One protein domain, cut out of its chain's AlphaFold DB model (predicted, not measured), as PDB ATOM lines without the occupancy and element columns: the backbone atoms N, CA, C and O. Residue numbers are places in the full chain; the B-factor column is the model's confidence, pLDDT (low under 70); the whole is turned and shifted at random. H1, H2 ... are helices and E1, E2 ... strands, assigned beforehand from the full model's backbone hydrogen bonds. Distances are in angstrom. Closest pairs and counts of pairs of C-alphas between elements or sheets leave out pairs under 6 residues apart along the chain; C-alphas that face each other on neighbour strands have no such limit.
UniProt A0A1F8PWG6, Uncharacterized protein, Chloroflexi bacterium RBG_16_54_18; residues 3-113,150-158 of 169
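AT A GLANCE: This is residues 3 to 113 and 150 to 158 of the 169 residues of an uncharacterized protein of Chloroflexi bacterium RBG_16_54_18 (UniProt A0A1F8PWG6). A twisted sheet of six strands curls round helix H1, with H2 side by side with H1 near the sheet's E5 edge: two layers, the helices on one face of the sheet. The 120 printed residues include two named helices and six named strands, in the chain order E1 E2 E3 H1 E4 H2 E5 E6. The mixed sheet runs E5 E4 E1 E2 E3 E6, and the class is mixed, helices and strands. The whole is compact, radius of gyration of the C-alphas 15.0 A, spanning 46 by 41 by 25 A.

HOW THE PARTS SIT: E1, residues 3 to 11, E2, 14 to 25, and E3, 28 to 40, form a meander, each strand the antiparallel neighbour of the one before; N 6 and O 18 (2.9 A) and N 21 and O 33 (2.8 A) are within hydrogen-bond range. Edge strand E6, residues 151 to 157, is antiparallel to E3, with N 38 and O 151 at 2.9 A. E4, residues 69 to 76, is parallel to E1, with N 72 and O 3 at 3.0 A, and bends by 102 degrees at residue 73. Edge strand E5, residues 103 to 109, is parallel to E4, with N 71 and O 104 at 2.8 A. H1, residues 52 to 65, and H2, residues 77 to 93, touch at a shallow tilt of 25 degrees, the same way; their closest C-alphas, of Glu 52 and Leu 79, are 7.4 A apart. E3, H1, E4 form a split strand-helix-strand unit, E1 and E2 lying between its strands, and E4, H2, E5 an unsplit one; both crossovers are right-handed. In H2 every O i to N i+4 pair is within range, in H1 8 of 10.

IN THESE COORDINATES: E1 begins at C-alpha 3 (143.211, 93.469, 135.122). E3 is 36.6 A long, E2 35.7 A and H2 24.7 A. E6 ends at C-alpha 157 (134.933, 105.400, 133.428).

THE WHOLE: Residues 114 to 149 are not printed, a gap of 25.1 A between C-alphas 113 and 150. The link E3 to H1 is long. Residues 113, 150 and 154 to 158 have pLDDT under 70.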
ATOM      1  N   PHE A   3     144.466  93.946 134.551       91.19
ATOM      2  CA  PHE A   3     143.211  93.469 135.122       91.19
ATOM      3  C   PHE A   3     143.374  93.268 136.620       91.19
ATOM      4  O   PHE A   3     144.232  92.489 137.031       91.19
ATOM      5  N   HIS A   4     142.514  93.922 137.398       90.94
ATOM      6  CA  HIS A   4     142.420  93.759 138.846       90.94
ATOM      7  C   HIS A   4     141.019  93.262 139.214       90.94
ATOM      8  O   HIS A   4     140.038  94.008 139.104       90.94
ATOM      9  N   CYS A   5     140.914  92.001 139.634       89.44
ATOM     10  CA  CYS A   5     139.648  91.425 140.079       89.44
ATOM     11  C   CYS A   5     139.189  92.070 141.393       89.44
ATOM     12  O   CYS A   5     139.975  92.271 142.319       89.44
ATOM     13  N   LEU A   6     137.905  92.422 141.456       89.50
ATOM     14  CA  LEU A   6     137.272  92.977 142.647       89.50
ATOM     15  C   LEU A   6     136.576  91.865 143.448       89.50
ATOM     16  O   LEU A   6     136.141  90.879 142.846       89.50
ATOM     17  N   PRO A   7     136.397  92.046 144.772       88.12
ATOM     18  CA  PRO A   7     135.665  91.096 145.603       88.12
ATOM     19  C   PRO A   7     134.268  90.794 145.054       88.12
ATOM     20  O   PRO A   7     133.593  91.669 144.495       88.12
ATOM     21  N   VAL A   8     133.828  89.550 145.239       87.06
ATOM     22  CA  VAL A   8     132.507  89.102 144.793       87.06
ATOM     23  C   VAL A   8     131.434  89.800 145.623       87.06
ATOM     24  O   VAL A   8     131.491  89.834 146.850       87.06
ATOM     25  N   VAL A   9     130.432  90.366 144.949       86.44
ATOM     26  CA  VAL A   9     129.297  91.014 145.612       86.44
ATOM     27  C   VAL A   9     128.079  90.113 145.496       86.44
ATOM     28  O   VAL A   9     127.498  89.970 144.418       86.44
ATOM     29  N   GLU A  10     127.673  89.534 146.622       84.12
ATOM     30  CA  GLU A  10     126.449  88.743 146.731       84.12
ATOM     31  C   GLU A  10     125.251  89.656 147.040       84.12
ATOM     32  O   GLU A  10     125.245  90.432 147.997       84.12
ATOM     33  N   LYS A  11     124.221  89.578 146.200       79.94
ATOM     34  CA  LYS A  11     122.882  90.140 146.419       79.94
ATOM     35  C   LYS A  11     121.906  88.973 146.585       79.94
ATOM     36  O   LYS A  11     122.207  87.866 146.156       79.94
ATOM     37  N   THR A  12     120.717  89.224 147.136       78.19
ATOM     38  CA  THR A  12     119.736  88.195 147.547       78.19
ATOM     39  C   THR A  12     119.571  87.012 146.579       78.19
ATOM     40  O   THR A  12     119.519  85.877 147.034       78.19
ATOM     41  N   GLU A  13     119.519  87.257 145.264       85.19
ATOM     42  CA  GLU A  13     119.386  86.204 144.237       85.19
ATOM     43  C   GLU A  13     120.443  86.286 143.125       85.19
ATOM     44  O   GLU A  13     120.402  85.512 142.171       85.19
ATOM     45  N   MET A  14     121.384  87.230 143.218       86.81
ATOM     46  CA  MET A  14     122.338  87.524 142.149       86.81
ATOM     47  C   MET A  14     123.742  87.666 142.720       86.81
ATOM     48  O   MET A  14     123.953  88.332 143.728       86.81
ATOM     49  N   VAL A  15     124.716  87.116 142.017       89.19
ATOM     50  CA  VAL A  15     126.139  87.271 142.292       89.19
ATOM     51  C   VAL A  15     126.736  88.171 141.222       89.19
ATOM     52  O   VAL A  15     126.511  87.973 140.024       89.19
ATOM     53  N   ARG A  16     127.505  89.172 141.647       89.75
ATOM     54  CA  ARG A  16     128.259  90.043 140.750       89.75
ATOM     55  C   ARG A  16     129.754  89.808 140.917       89.75
ATOM     56  O   ARG A  16     130.288  89.990 142.007       89.75
ATOM     57  N   LYS A  17     130.425  89.512 139.802       90.81
ATOM     58  CA  LYS A  17     131.881  89.642 139.675       90.81
ATOM     59  C   LYS A  17     132.208  90.920 138.928       90.81
ATOM     60  O   LYS A  17     131.545  91.248 137.941       90.81
ATOM     61  N   ALA A  18     133.254  91.611 139.355       92.19
ATOM     62  CA  ALA A  18     133.757  92.780 138.656       92.19
ATOM     63  C   ALA A  18     135.285  92.757 138.554       92.19
ATOM     64  O   ALA A  18     135.965  92.134 139.364       92.19
ATOM     65  N   CYS A  19     135.806  93.448 137.550       92.06
ATOM     66  CA  CYS A  19     137.228  93.649 137.330       92.06
ATOM     67  C   CYS A  19     137.452  95.077 136.848       92.06
ATOM     68  O   CYS A  19     136.749  95.559 135.952       92.06
ATOM     69  N   VAL A  20     138.444  95.744 137.425       92.75
ATOM     70  CA  VAL A  20     138.947  97.014 136.904       92.75
ATOM     71  C   VAL A  20     139.941  96.709 135.793       92.75
ATOM     72  O   VAL A  20     140.784  95.823 135.934       92.75
ATOM     73  N   VAL A  21     139.813  97.422 134.679       92.56
ATOM     74  CA  VAL A  21     140.698  97.311 133.522       92.56
ATOM     75  C   VAL A  21     141.413  98.633 133.326       92.56
ATOM     76  O   VAL A  21     140.825  99.619 132.878       92.56
ATOM     77  N   GLU A  22     142.705  98.640 133.625       93.69
ATOM     78  CA  GLU A  22     143.573  99.784 133.393       93.69
ATOM     79  C   GLU A  22     144.236  99.667 132.017       93.69
ATOM     80  O   GLU A  22     144.949  98.706 131.701       93.69
ATOM     81  N   ARG A  23     144.066 100.682 131.173       91.81
ATOM     82  CA  ARG A  23     144.873 100.825 129.957       91.81
ATOM     83  C   ARG A  23     146.084 101.673 130.294       91.81
ATOM     84  O   ARG A  23     145.935 102.827 130.683       91.81
ATOM     85  N   LYS A  24     147.277 101.101 130.140       88.81
ATOM     86  CA  LYS A  24     148.551 101.791 130.369       88.81
ATOM     87  C   LYS A  24     149.238 102.114 129.048       88.81
ATOM     88  O   LYS A  24     149.210 101.298 128.125       88.81
ATOM     89  N   THR A  25     149.849 103.293 128.980       87.06
ATOM     90  CA  THR A  25     150.750 103.734 127.904       87.06
ATOM     91  C   THR A  25     151.967 104.369 128.575       87.06
ATOM     92  O   THR A  25     151.802 105.209 129.457       87.06
ATOM     93  N   ASP A  26     153.172 103.907 128.238       84.12
ATOM     94  CA  ASP A  26     154.438 104.343 128.859       84.12
ATOM     95  C   ASP A  26     154.441 104.265 130.399       84.12
ATOM     96  O   ASP A  26     154.931 105.150 131.098       84.12
ATOM     97  N   GLY A  27     153.831 103.210 130.947       79.06
ATOM     98  CA  GLY A  27     153.732 102.976 132.393       79.06
ATOM     99  C   GLY A  27     152.651 103.788 133.116       79.06
ATOM    100  O   GLY A  27     152.337 103.475 134.263       79.06
ATOM    101  N   ASN A  28     152.021 104.763 132.456       81.69
ATOM    102  CA  ASN A  28     150.950 105.571 133.037       81.69
ATOM    103  C   ASN A  28     149.567 105.048 132.638       81.69
ATOM    104  O   ASN A  28     149.320 104.753 131.468       81.69
ATOM    105  N   THR A  29     148.643 104.979 133.601       85.88
ATOM    106  CA  THR A  29     147.233 104.658 133.340       85.88
ATOM    107  C   THR A  29     146.579 105.802 132.568       85.88
ATOM    108  O   THR A  29     146.463 106.919 133.070       85.88
ATOM    109  N   THR A  30     146.171 105.526 131.329       86.94
ATOM    110  CA  THR A  30     145.499 106.484 130.443       86.94
ATOM    111  C   THR A  30     143.990 106.453 130.612       86.94
ATOM    112  O   THR A  30     143.354 107.502 130.596       86.94
ATOM    113  N   THR A  31     143.413 105.260 130.765       88.75
ATOM    114  CA  THR A  31     141.982 105.079 131.019       88.75
ATOM    115  C   THR A  31     141.752 103.899 131.950       88.75
ATOM    116  O   THR A  31     142.561 102.969 132.006       88.75
ATOM    117  N   GLU A  32     140.636 103.953 132.664       90.94
ATOM    118  CA  GLU A  32     140.202 102.940 133.612       90.94
ATOM    119  C   GLU A  32     138.722 102.653 133.361       90.94
ATOM    120  O   GLU A  32     137.893 103.564 133.376       90.94
ATOM    121  N   ASP A  33     138.402 101.385 133.122       90.00
ATOM    122  CA  ASP A  33     137.029 100.915 132.961       90.00
ATOM    123  C   ASP A  33     136.717  99.830 133.987       90.00
ATOM    124  O   ASP A  33     137.611  99.165 134.508       90.00
ATOM    125  N   THR A  34     135.431  99.602 134.245       91.50
ATOM    126  CA  THR A  34     134.983  98.457 135.043       91.50
ATOM    127  C   THR A  34     134.182  97.499 134.173       91.50
ATOM    128  O   THR A  34     133.128  97.852 133.632       91.50
ATOM    129  N   LEU A  35     134.670  96.265 134.089       91.25
ATOM    130  CA  LEU A  35     133.939  95.126 133.547       91.25
ATOM    131  C   LEU A  35     133.194  94.435 134.674       91.25
ATOM    132  O   LEU A  35     133.766  94.191 135.735       91.25
ATOM    133  N   TRP A  36     131.936  94.073 134.448       91.50
ATOM    134  CA  TRP A  36     131.204  93.275 135.421       91.50
ATOM    135  C   TRP A  36     130.252  92.289 134.760       91.50
ATOM    136  O   TRP A  36     129.707  92.516 133.678       91.50
ATOM    137  N   ILE A  37     130.062  91.179 135.464       88.50
ATOM    138  CA  ILE A  37     129.131  90.117 135.115       88.50
ATOM    139  C   ILE A  37     128.217  89.919 136.311       88.50
ATOM    140  O   ILE A  37     128.682  89.795 137.445       88.50
ATOM    141  N   GLU A  38     126.917  89.893 136.051       89.19
ATOM    142  CA  GLU A  38     125.901  89.562 137.036       89.19
ATOM    143  C   GLU A  38     125.200  88.271 136.611       89.19
ATOM    144  O   GLU A  38     124.738  88.128 135.475       89.19
ATOM    145  N   MET A  39     125.164  87.310 137.525       85.94
ATOM    146  CA  MET A  39     124.601  85.980 137.317       85.94
ATOM    147  C   MET A  39     123.700  85.605 138.496       85.94
ATOM    148  O   MET A  39     123.923  86.107 139.595       85.94
ATOM    149  N   PRO A  40     122.688  84.745 138.306       85.81
ATOM    150  CA  PRO A  40     121.913  84.194 139.409       85.81
ATOM    151  C   PRO A  40     122.817  83.522 140.440       85.81
ATOM    152  O   PRO A  40     123.872  82.992 140.085       85.81
ATOM    153  N   GLY A  41     122.392  83.516 141.702       80.31
ATOM    154  CA  GLY A  41     123.062  82.766 142.763       80.31
ATOM    155  C   GLY A  41     123.281  81.312 142.349       80.31
ATOM    156  O   GLY A  41     122.328  80.577 142.086       80.31
ATOM    157  N   LEU A  42     124.548  80.906 142.255       71.56
ATOM    158  CA  LEU A  42     124.940  79.540 141.924       71.56
ATOM    159  C   LEU A  42     125.119  78.723 143.208       71.56
ATOM    160  O   LEU A  42     125.427  79.265 144.265       71.56
ATOM    161  N   ALA A  43     124.980  77.398 143.107       70.44
ATOM    162  CA  ALA A  43     125.241  76.489 144.230       70.44
ATOM    163  C   ALA A  43     126.700  76.550 144.728       70.44
ATOM    164  O   ALA A  43     126.986  76.157 145.856       70.44
ATOM    165  N   VAL A  44     127.612  77.036 143.882       73.62
ATOM    166  CA  VAL A  44     129.010  77.311 144.211       73.62
ATOM    167  C   VAL A  44     129.273  78.772 143.873       73.62
ATOM    168  O   VAL A  44     129.123  79.167 142.715       73.62
ATOM    169  N   SER A  45     129.637  79.567 144.881       74.50
ATOM    170  CA  SER A  45     130.031  80.961 144.669       74.50
ATOM    171  C   SER A  45     131.353  80.985 143.891       74.50
ATOM    172  O   SER A  45     132.242  80.173 144.178       74.50
ATOM    173  N   PRO A  46     131.490  81.838 142.864       78.12
ATOM    174  CA  PRO A  46     132.728  81.924 142.113       78.12
ATOM    175  C   PRO A  46     133.869  82.437 142.998       78.12
ATOM    176  O   PRO A  46     133.656  83.233 143.909       78.12
ATOM    177  N   GLN A  47     135.093  82.006 142.703       82.44
ATOM    178  CA  GLN A  47     136.277  82.454 143.436       82.44
ATOM    179  C   GLN A  47     136.557  83.939 143.164       82.44
ATOM    180  O   GLN A  47     136.311  84.430 142.056       82.44
ATOM    181  N   GLU A  48     137.054  84.656 144.175       83.12
ATOM    182  CA  GLU A  48     137.319  86.100 144.086       83.12
ATOM    183  C   GLU A  48     138.445  86.429 143.103       83.12
ATOM    184  O   GLU A  48     138.354  87.411 142.369       83.12
ATOM    185  N   ASP A  49     139.475  85.588 143.053       86.38
ATOM    186  CA  ASP A  49     140.659  85.770 142.219       86.38
ATOM    187  C   ASP A  49     140.506  85.207 140.800       86.38
ATOM    188  O   ASP A  49     141.380  85.438 139.970       86.38
ATOM    189  N   ASP A  50     139.412  84.507 140.485       88.56
ATOM    190  CA  ASP A  50     139.168  83.995 139.134       88.56
ATOM    191  C   ASP A  50     138.983  85.155 138.136       88.56
ATOM    192  O   ASP A  50     138.023  85.936 138.206       88.56
ATOM    193  N   ALA A  51     139.910  85.242 137.184       91.62
ATOM    194  CA  ALA A  51     139.966  86.292 136.177       91.62
ATOM    195  C   ALA A  51     139.570  85.815 134.770       91.62
ATOM    196  O   ALA A  51     139.603  86.598 133.815       91.62
ATOM    197  N   GLU A  52     139.185  84.547 134.620       92.06
ATOM    198  CA  GLU A  52     139.018  83.890 133.324       92.06
ATOM    199  C   GLU A  52     137.971  84.575 132.446       92.06
ATOM    200  O   GLU A  52     138.218  84.887 131.278       92.06
ATOM    201  N   LEU A  53     136.809  84.879 133.028       90.06
ATOM    202  CA  LEU A  53     135.716  85.534 132.313       90.06
ATOM    203  C   LEU A  53     136.114  86.925 131.805       90.06
ATOM    204  O   LEU A  53     135.759  87.306 130.689       90.06
ATOM    205  N   PHE A  54     136.866  87.686 132.603       91.88
ATOM    206  CA  PHE A  54     137.312  89.027 132.224       91.88
ATOM    207  C   PHE A  54     138.347  88.983 131.107       91.88
ATOM    208  O   PHE A  54     138.289  89.807 130.193       91.88
ATOM    209  N   LEU A  55     139.231  87.984 131.135       93.50
ATOM    210  CA  LEU A  55     140.194  87.747 130.070       93.50
ATOM    211  C   LEU A  55     139.496  87.438 128.735       93.50
ATOM    212  O   LEU A  55     139.839  88.032 127.713       93.50
ATOM    213  N   ILE A  56     138.472  86.575 128.749       93.69
ATOM    214  CA  ILE A  56     137.668  86.255 127.556       93.69
ATOM    215  C   ILE A  56     136.992  87.517 127.004       93.69
ATOM    216  O   ILE A  56     137.066  87.786 125.805       93.69
ATOM    217  N   MET A  57     136.349  88.310 127.868       91.38
ATOM    218  CA  MET A  57     135.633  89.522 127.451       91.38
ATOM    219  C   MET A  57     136.554  90.590 126.855       91.38
ATOM    220  O   MET A  57     136.138  91.343 125.974       91.38
ATOM    221  N   ALA A  58     137.794  90.674 127.332       92.44
ATOM    222  CA  ALA A  58     138.717  91.721 126.927       92.44
ATOM    223  C   ALA A  58     139.618  91.375 125.740       92.44
ATOM    224  O   ALA A  58     140.247  92.285 125.197       92.44
ATOM    225  N   LEU A  59     139.676  90.108 125.319       95.56
ATOM    226  CA  LEU A  59     140.602  89.656 124.279       95.56
ATOM    227  C   LEU A  59     140.485  90.466 122.980       95.56
ATOM    228  O   LEU A  59     141.459  91.073 122.539       95.56
ATOM    229  N   LEU A  60     139.295  90.520 122.377       95.81
ATOM    230  CA  LEU A  60     139.110  91.217 121.099       95.81
ATOM    231  C   LEU A  60     139.348  92.738 121.200       95.81
ATOM    232  O   LEU A  60     140.049  93.266 120.335       95.81
ATOM    233  N   PRO A  61     138.850  93.455 122.231       94.25
ATOM    234  CA  PRO A  61     139.225  94.851 122.465       94.25
ATOM    235  C   PRO A  61     140.736  95.067 122.608       94.25
ATOM    236  O   PRO A  61     141.284  95.981 121.998       94.25
ATOM    237  N   ALA A  62     141.430  94.214 123.363       95.38
ATOM    238  CA  ALA A  62     142.873  94.319 123.551       95.38
ATOM    239  C   ALA A  62     143.646  94.104 122.242       95.38
ATOM    240  O   ALA A  62     144.562  94.869 121.939       95.38
ATOM    241  N   MET A  63     143.230  93.127 121.429       97.62
ATOM    242  CA  MET A  63     143.791  92.895 120.097       97.62
ATOM    243  C   MET A  63     143.538  94.075 119.157       97.62
ATOM    244  O   MET A  63     144.437  94.459 118.412       97.62
ATOM    245  N   ALA A  64     142.336  94.657 119.190       96.69
ATOM    246  CA  ALA A  64     141.983  95.816 118.372       96.69
ATOM    247  C   ALA A  64     142.816  97.059 118.733       96.69
ATOM    248  O   ALA A  64     143.193  97.843 117.864       96.69
ATOM    249  N   GLU A  65     143.136  97.221 120.017       94.56
ATOM    250  CA  GLU A  65     143.997  98.294 120.515       94.56
ATOM    251  C   GLU A  65     145.501  97.980 120.413       94.56
ATOM    252  O   GLU A  65     146.321  98.871 120.631       94.56
ATOM    253  N   GLY A  66     145.878  96.733 120.113       95.50
ATOM    254  CA  GLY A  66     147.271  96.282 120.106       95.50
ATOM    255  C   GLY A  66     147.941  96.334 121.475       95.50
ATOM    256  O   GLY A  66     149.093  96.750 121.582       95.50
ATOM    257  N   ARG A  67     147.216  95.961 122.535       94.69
ATOM    258  CA  ARG A  67     147.721  95.989 123.913       94.69
ATOM    259  C   ARG A  67     147.807  94.586 124.491       94.69
ATOM    260  O   ARG A  67     146.796  93.899 124.580       94.69
ATOM    261  N   ASP A  68     148.979  94.238 125.009       96.06
ATOM    262  CA  ASP A  68     149.163  93.028 125.814       96.06
ATOM    263  C   ASP A  68     148.236  93.030 127.030       96.06
ATOM    264  O   ASP A  68     147.931  94.089 127.593       96.06
ATOM    265  N   ILE A  69     147.786  91.850 127.449       95.38
ATOM    266  CA  ILE A  69     146.920  91.680 128.614       95.38
ATOM    267  C   ILE A  69     147.749  91.144 129.775       95.38
ATOM    268  O   ILE A  69     148.326  90.064 129.692       95.38
ATOM    269  N   GLN A  70     147.753  91.882 130.880       95.06
ATOM    270  CA  GLN A  70     148.309  91.464 132.155       95.06
ATOM    271  C   GLN A  70     147.176  91.219 133.151       95.06
ATOM    272  O   GLN A  70     146.328  92.088 133.350       95.06
ATOM    273  N   VAL A  71     147.166  90.048 133.780       92.56
ATOM    274  CA  VAL A  71     146.108  89.615 134.695       92.56
ATOM    275  C   VAL A  71     146.661  89.455 136.107       92.56
ATOM    276  O   VAL A  71     147.577  88.664 136.329       92.56
ATOM    277  N   GLU A  72     146.086  90.190 137.061       91.75
ATOM    278  CA  GLU A  72     146.299  89.990 138.497       91.75
ATOM    279  C   GLU A  72     145.152  89.151 139.073       91.75
ATOM    280  O   GLU A  72     144.271  89.640 139.776       91.75
ATOM    281  N   GLY A  73     145.150  87.871 138.710       88.38
ATOM    282  CA  GLY A  73     144.150  86.892 139.114       88.38
ATOM    283  C   GLY A  73     144.508  85.498 138.607       88.38
ATOM    284  O   GLY A  73     145.419  85.337 137.789       88.38
ATOM    285  N   ALA A  74     143.812  84.492 139.120       91.69
ATOM    286  CA  ALA A  74     143.964  83.103 138.727       91.69
ATOM    287  C   ALA A  74     143.358  82.864 137.338       91.69
ATOM    288  O   ALA A  74     142.220  83.250 137.058       91.69
ATOM    289  N   VAL A  75     144.123  82.199 136.473       94.00
ATOM    290  CA  VAL A  75     143.674  81.744 135.149       94.00
ATOM    291  C   VAL A  75     144.183  80.331 134.878       94.00
ATOM    292  O   VAL A  75     145.319  79.998 135.227       94.00
ATOM    293  N   SER A  76     143.374  79.488 134.242       94.38
ATOM    294  CA  SER A  76     143.809  78.140 133.880       94.38
ATOM    295  C   SER A  76     144.782  78.168 132.699       94.38
ATOM    296  O   SER A  76     144.658  78.957 131.750       94.38
ATOM    297  N   ARG A  77     145.742  77.236 132.695       93.81
ATOM    298  CA  ARG A  77     146.631  77.024 131.540       93.81
ATOM    299  C   ARG A  77     145.844  76.677 130.275       93.81
ATOM    300  O   ARG A  77     146.204  77.111 129.180       93.81
ATOM    301  N   LYS A  78     144.771  75.897 130.417       93.31
ATOM    302  CA  LYS A  78     143.936  75.463 129.296       93.31
ATOM    303  C   LYS A  78     143.244  76.643 128.627       93.31
ATOM    304  O   LYS A  78     143.266  76.728 127.399       93.31
ATOM    305  N   LEU A  79     142.679  77.563 129.411       93.94
ATOM    306  CA  LEU A  79     142.085  78.777 128.865       93.94
ATOM    307  C   LEU A  79     143.124  79.591 128.096       93.94
ATOM    308  O   LEU A  79     142.865  79.960 126.955       93.94
ATOM    309  N   LEU A  80     144.309  79.820 128.670       95.12
ATOM    310  CA  LEU A  80     145.376  80.567 127.994       95.12
ATOM    311  C   LEU A  80     145.790  79.924 126.664       95.12
ATOM    312  O   LEU A  80     145.979  80.634 125.675       95.12
ATOM    313  N   SER A  81     145.884  78.592 126.611       94.81
ATOM    314  CA  SER A  81     146.163  77.864 125.368       94.81
ATOM    315  C   SER A  81     145.066  78.088 124.325       94.81
ATOM    316  O   SER A  81     145.364  78.448 123.188       94.81
ATOM    317  N   ASN A  82     143.796  77.934 124.717       95.44
ATOM    318  CA  ASN A  82     142.655  78.119 123.817       95.44
ATOM    319  C   ASN A  82     142.543  79.568 123.320       95.44
ATOM    320  O   ASN A  82     142.238  79.806 122.155       95.44
ATOM    321  N   LEU A  83     142.791  80.549 124.195       96.69
ATOM    322  CA  LEU A  83     142.757  81.964 123.830       96.69
ATOM    323  C   LEU A  83     143.936  82.366 122.946       96.69
ATOM    324  O   LEU A  83     143.766  83.244 122.107       96.69
ATOM    325  N   SER A  84     145.096  81.722 123.091       96.50
ATOM    326  CA  SER A  84     146.234  81.927 122.186       96.50
ATOM    327  C   SER A  84     145.899  81.451 120.774       96.50
ATOM    328  O   SER A  84     146.070  82.206 119.825       96.50
ATOM    329  N   GLU A  85     145.313  80.259 120.634       97.19
ATOM    330  CA  GLU A  85     144.850  79.769 119.331       97.19
ATOM    331  C   GLU A  85     143.752  80.673 118.743       97.19
ATOM    332  O   GLU A  85     143.809  81.061 117.577       97.19
ATOM    333  N   PHE A  86     142.775  81.078 119.562       97.06
ATOM    334  CA  PHE A  86     141.720  81.998 119.135       97.06
ATOM    335  C   PHE A  86     142.284  83.348 118.665       97.06
ATOM    336  O   PHE A  86     141.886  83.850 117.612       97.06
ATOM    337  N   ARG A  87     143.232  83.926 119.416       97.62
ATOM    338  CA  ARG A  87     143.961  85.149 119.049       97.62
ATOM    339  C   ARG A  87     144.646  84.984 117.694       97.62
ATOM    340  O   ARG A  87     144.481  85.847 116.833       97.62
ATOM    341  N   ASP A  88     145.367  83.886 117.491       97.75
ATOM    342  CA  ASP A  88     146.123  83.633 116.259       97.75
ATOM    343  C   ASP A  88     145.195  83.552 115.040       97.75
ATOM    344  O   ASP A  88     145.477  84.150 113.996       97.75
ATOM    345  N   VAL A  89     144.036  82.902 115.186       97.88
ATOM    346  CA  VAL A  89     143.004  82.858 114.140       97.88
ATOM    347  C   VAL A  89     142.519  84.266 113.790       97.88
ATOM    348  O   VAL A  89     142.539  84.642 112.615       97.88
ATOM    349  N   TRP A  90     142.145  85.085 114.776       97.88
ATOM    350  CA  TRP A  90     141.661  86.448 114.522       97.88
ATOM    351  C   TRP A  90     142.726  87.364 113.920       97.88
ATOM    352  O   TRP A  90     142.422  88.137 113.006       97.88
ATOM    353  N   HIS A  91     143.971  87.252 114.388       97.81
ATOM    354  CA  HIS A  91     145.097  87.973 113.807       97.81
ATOM    355  C   HIS A  91     145.314  87.565 112.345       97.81
ATOM    356  O   HIS A  91     145.482  88.430 111.489       97.81
ATOM    357  N   SER A  92     145.230  86.266 112.032       98.00
ATOM    358  CA  SER A  92     145.386  85.766 110.660       98.00
ATOM    359  C   SER A  92     144.282  86.252 109.715       98.00
ATOM    360  O   SER A  92     144.547  86.531 108.545       98.00
ATOM    361  N   TRP A  93     143.047  86.392 110.208       97.88
ATOM    362  CA  TRP A  93     141.901  86.800 109.394       97.88
ATOM    363  C   TRP A  93     141.892  88.293 109.078       97.88
ATOM    364  O   TRP A  93     141.511  88.685 107.974       97.88
ATOM    365  N   ASN A  94     142.287  89.141 110.029       97.06
ATOM    366  CA  ASN A  94     142.352  90.583 109.807       97.06
ATOM    367  C   ASN A  94     143.472  91.238 110.639       97.06
ATOM    368  O   ASN A  94     143.184  91.910 111.635       97.06
ATOM    369  N   PRO A  95     144.741  91.120 110.207       96.06
ATOM    370  CA  PRO A  95     145.896  91.624 110.960       96.06
ATOM    371  C   PRO A  95     145.947  93.158 111.041       96.06
ATOM    372  O   PRO A  95     146.639  93.744 111.883       96.06
ATOM    373  N   ASN A  96     145.206  93.846 110.166       96.94
ATOM    374  CA  ASN A  96     145.088  95.299 110.205       96.94
ATOM    375  C   ASN A  96     144.300  95.754 111.434       96.94
ATOM    376  O   ASN A  96     144.711  96.725 112.070       96.94
ATOM    377  N   LEU A  97     143.227  95.034 111.772       97.31
ATOM    378  CA  LEU A  97     142.372  95.335 112.915       97.31
ATOM    379  C   LEU A  97     142.853  94.641 114.191       97.31
ATOM    380  O   LEU A  97     143.011  95.303 115.204       97.31
ATOM    381  N   PHE A  98     143.109  93.336 114.144       98.19
ATOM    382  CA  PHE A  98     143.440  92.541 115.323       98.19
ATOM    383  C   PHE A  98     144.935  92.265 115.365       98.19
ATOM    384  O   PHE A  98     145.466  91.571 114.501       98.19
ATOM    385  N   LYS A  99     145.631  92.830 116.350       97.75
ATOM    386  CA  LYS A  99     147.070  92.631 116.542       97.75
ATOM    387  C   LYS A  99     147.347  91.363 117.332       97.75
ATOM    388  O   LYS A  99     146.534  90.947 118.156       97.75
ATOM    389  N   ASP A 100     148.511  90.785 117.075       96.75
ATOM    390  CA  ASP A 100     149.081  89.781 117.958       96.75
ATOM    391  C   ASP A 100     149.502  90.460 119.270       96.75
ATOM    392  O   ASP A 100     150.131  91.521 119.254       96.75
ATOM    393  N   ILE A 101     149.081  89.880 120.389       97.00
ATOM    394  CA  ILE A 101     149.256  90.410 121.744       97.00
ATOM    395  C   ILE A 101     149.656  89.278 122.688       97.00
ATOM    396  O   ILE A 101     149.308  88.115 122.471       97.00
ATOM    397  N   GLN A 102     150.347  89.613 123.769       96.31
ATOM    398  CA  GLN A 102     150.779  88.657 124.784       96.31
ATOM    399  C   GLN A 102     149.812  88.591 125.970       96.31
ATOM    400  O   GLN A 102     149.200  89.589 126.360       96.31
ATOM    401  N   PHE A 103     149.723  87.405 126.574       95.19
ATOM    402  CA  PHE A 103     149.059  87.184 127.856       95.19
ATOM    403  C   PHE A 103     150.111  87.039 128.956       95.19
ATOM    404  O   PHE A 103     151.006  86.202 128.860       95.19
ATOM    405  N   ILE A 104     149.990  87.833 130.015       94.12
ATOM    406  CA  ILE A 104     150.902  87.837 131.159       94.12
ATOM    407  C   ILE A 104     150.063  87.581 132.410       94.12
ATOM    408  O   ILE A 104     149.234  88.406 132.782       94.12
ATOM    409  N   SER A 105     150.270  86.449 133.077       91.62
ATOM    410  CA  SER A 105     149.647  86.160 134.374       91.62
ATOM    411  C   SER A 105     150.695  85.655 135.356       91.62
ATOM    412  O   SER A 105     151.563  84.859 134.994       91.62
ATOM    413  N   SER A 106     150.617  86.129 136.598       86.56
ATOM    414  CA  SER A 106     151.450  85.662 137.710       86.56
ATOM    415  C   SER A 106     150.875  84.426 138.408       86.56
ATOM    416  O   SER A 106     151.608  83.749 139.127       86.56
ATOM    417  N   ASN A 107     149.594  84.115 138.190       92.38
ATOM    418  CA  ASN A 107     148.892  83.008 138.831       92.38
ATOM    419  C   ASN A 107     148.208  82.131 137.771       92.38
ATOM    420  O   ASN A 107     147.066  82.367 137.375       92.38
ATOM    421  N   VAL A 108     148.942  81.126 137.291       93.75
ATOM    422  CA  VAL A 108     148.437  80.136 136.335       93.75
ATOM    423  C   VAL A 108     148.293  78.796 137.039       93.75
ATOM    424  O   VAL A 108     149.279  78.263 137.551       93.75
ATOM    425  N   PHE A 109     147.084  78.239 137.032       92.25
ATOM    426  CA  PHE A 109     146.802  76.925 137.609       92.25
ATOM    427  C   PHE A 109     146.529  75.875 136.523       92.25
ATOM    428  O   PHE A 109     146.173  76.192 135.384       92.25
ATOM    429  N   GLU A 110     146.724  74.603 136.872       91.19
ATOM    430  CA  GLU A 110     146.344  73.479 136.014       91.19
ATOM    431  C   GLU A 110     144.875  73.128 136.244       91.19
ATOM    432  O   GLU A 110     144.433  73.017 137.389       91.19
ATOM    433  N   ASP A 111     144.126  72.915 135.164       80.50
ATOM    434  CA  ASP A 111     142.743  72.458 135.270       80.50
ATOM    435  C   ASP A 111     142.681  71.077 135.927       80.50
ATOM    436  O   ASP A 111     143.308  70.116 135.472       80.50
ATOM    437  N   SER A 112     141.860  70.945 136.966       72.69
ATOM    438  CA  SER A 112     141.502  69.631 137.490       72.69
ATOM    439  C   SER A 112     140.545  68.937 136.520       72.69
ATOM    440  O   SER A 112     139.526  69.517 136.139       72.69
ATOM    441  N   GLU A 113     140.818  67.682 136.155       63.94
ATOM    442  CA  GLU A 113     139.888  66.868 135.366       63.94
ATOM    443  C   GLU A 113     138.614  66.558 136.173       63.94
ATOM    444  O   GLU A 113     138.476  65.503 136.797       63.94
ATOM    445  N   VAL A 150     122.780  85.224 132.001       66.31
ATOM    446  CA  VAL A 150     123.939  85.990 132.473       66.31
ATOM    447  C   VAL A 150     123.877  87.374 131.848       66.31
ATOM    448  O   VAL A 150     123.739  87.501 130.633       66.31
ATOM    449  N   THR A 151     123.962  88.411 132.678       70.06
ATOM    450  CA  THR A 151     124.027  89.799 132.210       70.06
ATOM    451  C   THR A 151     125.467  90.282 132.268       70.06
ATOM    452  O   THR A 151     126.126  90.183 133.301       70.06
ATOM    453  N   VAL A 152     125.947  90.815 131.149       70.19
ATOM    454  CA  VAL A 152     127.299  91.355 131.000       70.19
ATOM    455  C   VAL A 152     127.190  92.825 130.631       70.19
ATOM    456  O   VAL A 152     126.376  93.195 129.785       70.19
ATOM    457  N   SER A 153     128.011  93.670 131.247       72.62
ATOM    458  CA  SER A 153     128.088  95.080 130.879       72.62
ATOM    459  C   SER A 153     129.505  95.620 131.033       72.62
ATOM    460  O   SER A 153     130.269  95.207 131.908       72.62
ATOM    461  N   TRP A 154     129.830  96.576 130.168       63.59
ATOM    462  CA  TRP A 154     131.068  97.339 130.187       63.59
ATOM    463  C   TRP A 154     130.727  98.775 130.569       63.59
ATOM    464  O   TRP A 154     130.008  99.454 129.835       63.59
ATOM    465  N   CYS A 155     131.228  99.244 131.712       64.31
ATOM    466  CA  CYS A 155     131.070 100.637 132.115       64.31
ATOM    467  C   CYS A 155     132.390 101.373 131.887       64.31
ATOM    468  O   CYS A 155     133.385 101.082 132.556       64.31
ATOM    469  N   THR A 156     132.414 102.299 130.929       55.56
ATOM    470  CA  THR A 156     133.604 103.110 130.668       55.56
ATOM    471  C   THR A 156     133.680 104.277 131.642       55.56
ATOM    472  O   THR A 156     132.781 105.126 131.659       55.56
ATOM    473  N   GLY A 157     134.732 104.333 132.454       46.16
ATOM    474  CA  GLY A 157     134.933 105.400 133.428       46.16
ATOM    475  C   GLY A 157     135.568 106.618 132.766       46.16
ATOM    476  O   GLY A 157     136.779 106.663 132.574       46.16
ATOM    477  N   SER A 158     134.791 107.657 132.447       38.38
ATOM    478  CA  SER A 158     135.378 108.965 132.134       38.38
ATOM    479  C   SER A 158     135.846 109.631 133.432       38.38
ATOM    480  O   SER A 158     135.136 110.403 134.077       38.38
TER     481      SER A 158